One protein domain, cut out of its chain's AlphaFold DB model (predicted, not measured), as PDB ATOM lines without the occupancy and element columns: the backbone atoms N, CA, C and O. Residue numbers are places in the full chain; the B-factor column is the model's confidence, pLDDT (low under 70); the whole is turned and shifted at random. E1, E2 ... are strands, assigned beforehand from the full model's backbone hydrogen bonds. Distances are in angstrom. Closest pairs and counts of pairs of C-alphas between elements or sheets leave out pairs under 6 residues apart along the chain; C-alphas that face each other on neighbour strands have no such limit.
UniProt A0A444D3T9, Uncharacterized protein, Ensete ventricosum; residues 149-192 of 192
ATOM      1  N   GLU A 149     -34.611  20.697  -5.756       58.19
ATOM      2  CA  GLU A 149     -34.760  21.066  -4.353       58.19
ATOM      3  C   GLU A 149     -35.813  22.176  -4.280       58.19
ATOM      4  O   GLU A 149     -35.766  23.146  -5.039       58.19
ATOM      5  N   ARG A 150     -36.807  22.010  -3.399       59.78
ATOM      6  CA  ARG A 150     -37.833  23.028  -3.161       59.78
ATOM      7  C   ARG A 150     -37.204  24.189  -2.397       59.78
ATOM      8  O   ARG A 150     -37.377  24.308  -1.189       59.78
ATOM      9  N   GLU A 151     -36.436  24.997  -3.117       68.00
ATOM     10  CA  GLU A 151     -35.880  26.253  -2.638       68.00
ATOM     11  C   GLU A 151     -37.023  27.254  -2.491       68.00
ATOM     12  O   GLU A 151     -37.587  27.732  -3.476       68.00
ATOM     13  N   LEU A 152     -37.392  27.559  -1.247       71.00
ATOM     14  CA  LEU A 152     -38.336  28.631  -0.972       71.00
ATOM     15  C   LEU A 152     -37.536  29.912  -0.737       71.00
ATOM     16  O   LEU A 152     -36.978  30.113   0.343       71.00
ATOM     17  N   GLN A 153     -37.479  30.757  -1.766       75.06
ATOM     18  CA  GLN A 153     -36.909  32.097  -1.691       75.06
ATOM     19  C   GLN A 153     -38.024  33.135  -1.526       75.06
ATOM     20  O   GLN A 153     -38.918  33.228  -2.366       75.06
ATOM     21  N   VAL A 154     -37.938  33.947  -0.472       74.19
ATOM     22  CA  VAL A 154     -38.755  35.153  -0.298       74.19
ATOM     23  C   VAL A 154     -37.838  36.369  -0.302       74.19
ATOM     24  O   VAL A 154     -37.007  36.560   0.586       74.19
ATOM     25  N   GLU A 155     -37.995  37.179  -1.346       75.31
ATOM     26  CA  GLU A 155     -37.320  38.459  -1.541       75.31
ATOM     27  C   GLU A 155     -38.220  39.581  -0.999       75.31
ATOM     28  O   GLU A 155     -39.260  39.898  -1.584       75.31
ATOM     29  N   GLY A 156     -37.825  40.162   0.135       73.94
ATOM     30  CA  GLY A 156     -38.350  41.433   0.627       73.94
ATOM     31  C   GLY A 156     -37.695  42.619  -0.088       73.94
ATOM     32  O   GLY A 156     -36.853  42.447  -0.963       73.94
ATOM     33  N   GLY A 157     -38.057  43.849   0.289       76.81
ATOM     34  CA  GLY A 157     -37.496  45.051  -0.352       76.81
ATOM     35  C   GLY A 157     -35.979  45.214  -0.171       76.81
ATOM     36  O   GLY A 157     -35.314  45.739  -1.058       76.81
ATOM     37  N   GLU A 158     -35.445  44.750   0.962       82.00
ATOM     38  CA  GLU A 158     -34.039  44.930   1.369       82.00
ATOM     39  C   GLU A 158     -33.393  43.634   1.903       82.00
ATOM     40  O   GLU A 158     -32.216  43.620   2.255       82.00
ATOM     41  N   TYR A 159     -34.150  42.534   1.970       82.25
ATOM     42  CA  TYR A 159     -33.714  41.256   2.539       82.25
ATOM     43  C   TYR A 159     -34.140  40.079   1.661       82.25
ATOM     44  O   TYR A 159     -35.113  40.156   0.912       82.25
ATOM     45  N   CYS A 160     -33.444  38.954   1.793       84.06
ATOM     46  CA  CYS A 160     -33.785  37.709   1.118       84.06
ATOM     47  C   CYS A 160     -33.666  36.552   2.112       84.06
ATOM     48  O   CYS A 160     -32.594  36.340   2.676       84.06
ATOM     49  N   VAL A 161     -34.742  35.785   2.288       89.25
ATOM     50  CA  VAL A 161     -34.723  34.522   3.040       89.25
ATOM     51  C   VAL A 161     -34.755  33.367   2.049       89.25
ATOM     52  O   VAL A 161     -35.524  33.391   1.090       89.25
ATOM     53  N   VAL A 162     -33.894  32.372   2.262       89.81
ATOM     54  CA  VAL A 162     -33.790  31.171   1.424       89.81
ATOM     55  C   VAL A 162     -33.805  29.951   2.333       89.81
ATOM     56  O   VAL A 162     -32.880  29.769   3.122       89.81
ATOM     57  N   SER A 163     -34.826  29.105   2.197       89.00
ATOM     58  CA  SER A 163     -34.870  27.793   2.849       89.00
ATOM     59  C   SER A 163     -34.588  26.675   1.844       89.00
ATOM     60  O   SER A 163     -34.990  26.754   0.679       89.00
ATOM     61  N   ARG A 164     -33.866  25.640   2.293       90.69
ATOM     62  CA  ARG A 164     -33.430  24.492   1.484       90.69
ATOM     63  C   ARG A 164     -33.744  23.178   2.182       90.69
ATOM     64  O   ARG A 164     -33.335  22.936   3.319       90.69
ATOM     65  N   LYS A 165     -34.391  22.274   1.450       91.38
ATOM     66  CA  LYS A 165     -34.685  20.912   1.907       91.38
ATOM     67  C   LYS A 165     -33.395  20.118   2.175       91.38
ATOM     68  O   LYS A 165     -33.286  19.465   3.218       91.38
ATOM     69  N   GLY A 166     -32.420  20.180   1.268       89.25
ATOM     70  CA  GLY A 166     -31.247  19.311   1.273       89.25
ATOM     71  C   GLY A 166     -31.620  17.827   1.181       89.25
ATOM     72  O   GLY A 166     -32.682  17.447   0.687       89.25
ATOM     73  N   HIS A 167     -30.775  16.978   1.766       87.31
ATOM     74  CA  HIS A 167     -30.928  15.515   1.792       87.31
ATOM     75  C   HIS A 167     -32.068  14.995   2.698       87.31
ATOM     76  O   HIS A 167     -32.205  13.787   2.886       87.31
ATOM     77  N   ARG A 168     -32.863  15.877   3.320       88.69
ATOM     78  CA  ARG A 168     -33.956  15.489   4.229       88.69
ATOM     79  C   ARG A 168     -35.122  14.879   3.448       88.69
ATOM     80  O   ARG A 168     -35.305  15.178   2.275       88.69
ATOM     81  N   HIS A 169     -35.959  14.061   4.087       85.94
ATOM     82  CA  HIS A 169     -37.140  13.499   3.414       85.94
ATOM     83  C   HIS A 169     -38.176  14.591   3.068       85.94
ATOM     84  O   HIS A 169     -38.673  14.654   1.940       85.94
ATOM     85  N   MET A 170     -38.418  15.521   3.997       85.94
ATOM     86  CA  MET A 170     -39.247  16.715   3.809       85.94
ATOM     87  C   MET A 170     -38.582  17.957   4.427       85.94
ATOM     88  O   MET A 170     -37.546  17.843   5.080       85.94
ATOM     89  N   MET A 171     -39.141  19.137   4.157       90.19
ATOM     90  CA  MET A 171     -38.693  20.410   4.728       90.19
ATOM     91  C   MET A 171     -39.678  20.805   5.828       90.19
ATOM     92  O   MET A 171     -40.857  20.996   5.537       90.19
ATOM     93  N   GLU A 172     -39.194  20.869   7.067       92.69
ATOM     94  CA  GLU A 172     -39.981  21.211   8.265       92.69
ATOM     95  C   GLU A 172     -39.691  22.643   8.750       92.69
ATOM     96  O   GLU A 172     -40.438  23.186   9.557       92.69
ATOM     97  N   ASP A 173     -38.629  23.261   8.221       90.88
ATOM     98  CA  ASP A 173     -38.152  24.593   8.587       90.88
ATOM     99  C   ASP A 173     -39.185  25.673   8.229       90.88
ATOM    100  O   ASP A 173     -39.544  25.849   7.058       90.88
ATOM    101  N   GLY A 174     -39.622  26.424   9.241       90.75
ATOM    102  CA  GLY A 174     -40.353  27.676   9.076       90.75
ATOM    103  C   GLY A 174     -39.407  28.876   9.012       90.75
ATOM    104  O   GLY A 174     -38.201  28.752   9.204       90.75
ATOM    105  N   TYR A 175     -39.963  30.051   8.727       91.62
ATOM    106  CA  TYR A 175     -39.327  31.331   9.029       91.62
ATOM    107  C   TYR A 175     -40.388  32.428   9.122       91.62
ATOM    108  O   TYR A 175     -41.417  32.381   8.441       91.62
ATOM    109  N   GLY A 176     -40.119  33.435   9.944       91.25
ATOM    110  CA  GLY A 176     -40.913  34.650  10.064       91.25
ATOM    111  C   GLY A 176     -40.072  35.871   9.712       91.25
ATOM    112  O   GLY A 176     -38.940  35.999  10.171       91.25
ATOM    113  N   VAL A 177     -40.623  36.795   8.922       91.69
ATOM    114  CA  VAL A 177     -40.051  38.141   8.786       91.69
ATOM    115  C   VAL A 177     -41.140  39.181   8.978       91.69
ATOM    116  O   VAL A 177     -42.134  39.196   8.253       91.69
ATOM    117  N   ILE A 178     -40.940  40.063   9.953       90.94
ATOM    118  CA  ILE A 178     -41.842  41.171  10.265       90.94
ATOM    119  C   ILE A 178     -41.050  42.461  10.083       90.94
ATOM    120  O   ILE A 178     -40.217  42.799  10.919       90.94
ATOM    121  N   SER A 179     -41.289  43.172   8.983       91.25
ATOM    122  CA  SER A 179     -40.693  44.484   8.697       91.25
ATOM    123  C   SER A 179     -41.670  45.626   8.990       91.25
ATOM    124  O   SER A 179     -42.877  45.399   9.071       91.25
ATOM    125  N   ASN A 180     -41.167  46.863   9.050       89.81
ATOM    126  CA  ASN A 180     -41.967  48.076   9.269       89.81
ATOM    127  C   ASN A 180     -42.688  48.094  10.632       89.81
ATOM    128  O   ASN A 180     -43.860  48.468  10.750       89.81
ATOM    129  N   ILE A 181     -41.989  47.641  11.675       92.06
ATOM    130  CA  ILE A 181     -42.534  47.513  13.030       92.06
ATOM    131  C   ILE A 181     -42.900  48.905  13.557       92.06
ATOM    132  O   ILE A 181     -42.098  49.834  13.500       92.06
ATOM    133  N   HIS A 182     -44.144  49.067  14.015       93.38
ATOM    134  CA  HIS A 182     -44.730  50.359  14.410       93.38
ATOM    135  C   HIS A 182     -44.612  51.488  13.357       93.38
ATOM    136  O   HIS A 182     -44.735  52.661  13.702       93.38
ATOM    137  N   GLY A 183     -44.423  51.153  12.074       92.00
ATOM    138  CA  GLY A 183     -44.236  52.132  10.997       92.00
ATOM    139  C   GLY A 183     -42.795  52.623  10.808       92.00
ATOM    140  O   GLY A 183     -42.578  53.531  10.006       92.00
ATOM    141  N   ASP A 184     -41.813  52.048  11.512       91.94
ATOM    142  CA  ASP A 184     -40.394  52.293  11.246       91.94
ATOM    143  C   ASP A 184     -39.863  51.278  10.226       91.94
ATOM    144  O   ASP A 184     -39.620  50.109  10.543       91.94
ATOM    145  N   SER A 185     -39.640  51.736   8.993       87.12
ATOM    146  CA  SER A 185     -39.133  50.900   7.901       87.12
ATOM    147  C   SER A 185     -37.729  50.341   8.152       87.12
ATOM    148  O   SER A 185     -37.336  49.398   7.476       87.12
ATOM    149  N   LYS A 186     -36.975  50.895   9.113       89.00
ATOM    150  CA  LYS A 186     -35.639  50.412   9.501       89.00
ATOM    151  C   LYS A 186     -35.697  49.269  10.515       89.00
ATOM    152  O   LYS A 186     -34.667  48.662  10.799       89.00
ATOM    153  N   GLN A 187     -36.873  48.990  11.081       90.00
ATOM    154  CA  GLN A 187     -37.071  47.910  12.038       90.00
ATOM    155  C   GLN A 187     -37.596  46.655  11.342       90.00
ATOM    156  O   GLN A 187     -38.593  46.674  10.612       90.00
ATOM    157  N   VAL A 188     -36.918  45.546  11.619       90.50
ATOM    158  CA  VAL A 188     -37.262  44.216  11.130       90.50
ATOM    159  C   VAL A 188     -36.903  43.171  12.185       90.50
ATOM    160  O   VAL A 188     -35.842  43.241  12.802       90.50
ATOM    161  N   ILE A 189     -37.800  42.209  12.393       92.25
ATOM    162  CA  ILE A 189     -37.565  41.003  13.190       92.25
ATOM    163  C   ILE A 189     -37.521  39.810  12.239       92.25
ATOM    164  O   ILE A 189     -38.364  39.691  11.346       92.25
ATOM    165  N   TYR A 190     -36.544  38.936  12.465       92.25
ATOM    166  CA  TYR A 190     -36.371  37.658  11.785       92.25
ATOM    167  C   TYR A 190     -36.530  36.527  12.806       92.25
ATOM    168  O   TYR A 190     -36.009  36.638  13.917       92.25
ATOM    169  N   ASP A 191     -37.220  35.463  12.415       93.56
ATOM    170  CA  ASP A 191     -37.471  34.254  13.206       93.56
ATOM    171  C   ASP A 191     -37.232  33.012  12.328       93.56
ATOM    172  O   ASP A 191     -37.546  33.053  11.132       93.56
ATOM    173  N   ILE A 192     -36.627  31.956  12.887       89.62
ATOM    174  CA  ILE A 192     -36.161  30.736  12.184       89.62
ATOM    175  C   ILE A 192     -36.306  29.522  13.110       89.62
ATOM    176  O   ILE A 192     -35.693  29.566  14.201       89.62
TER     177      ILE A 192
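Overview. This is residues 149 to 192 of the 192 residues of an uncharacterized protein of Ensete ventricosum (UniProt A0A444D3T9). Two hairpins of strands, E3 with E4 and E1 with E2, stay apart from each other, with both of their turns toward one end of a loose rod. A long link, residues 164 to 175, joins them by running out to the other end of the rod and folding back there near His 167 and His 169. The printed part has 44 residues, with no named helix and four named strands, in the order E1, E2, E3, E4 along the chain; it makes two sheets, E1 - E2 and E3 - E4, each antiparallel. The class is all strand, with 22 of the 44 printed residues in named strands. The whole is loose, with a radius of gyration of the C-alphas of 12.8 A and spans of 40 by 16 by 8 A.

Arrangement. Begin with E3, residues 176 to 181, and E4, residues 184 to 191, a hairpin of antiparallel neighbours at 163 degrees between their directions. Look at Ser 179 and Val 188, whose C-alphas face each other at 4.2 A. At one end of the pair, N 176 and O 191 are within hydrogen-bond range at 2.9 A; near the turn, N 184 and O 181 are within range at 3.0 A. Now turn to E1, residues 152 to 155, and E2, residues 160 to 163, the other hairpin, antiparallel at 174 degrees. Here the C-alphas of Gln 153 and Val 162 face each other at 4.5 A, and N 154 and O 161 are within hydrogen-bond range at 2.9 A, as are N 161 and O 154 at 2.9 A. E1 is apart from E3 and from E4, and E2 is apart from E3 and from E4.

Along the chain. Find C-alpha 184 at (-40.394, 52.293, 11.246); from there E4, the longest strand, runs 18.4 A to C-alpha 191 at (-37.471, 34.254, 13.206). E3 runs 13.3 A from Gly 176 to Ile 181. For the other hairpin, find C-alpha 152 at (-38.336, 28.631, -0.972), where E1 begins; it runs 9.9 A to Glu 155. E2 runs 10.1 A from Cys 160 to Ser 163.

Size, cuts and confidence. The two C-alphas farthest apart, those of His 167 in the link and Gly 183 between E3 and E4, are 40.0 A from each other. The links E1 to E2 and E3 to E4 are tight, with 4 and 2 residues, and the link E2 to E3 is long, with 12. The printed part has no cut and ends at Ile 192, the chain's last residue. The mean pLDDT of the printed part is 85.7; look for values under 70 at residues 149 to 151.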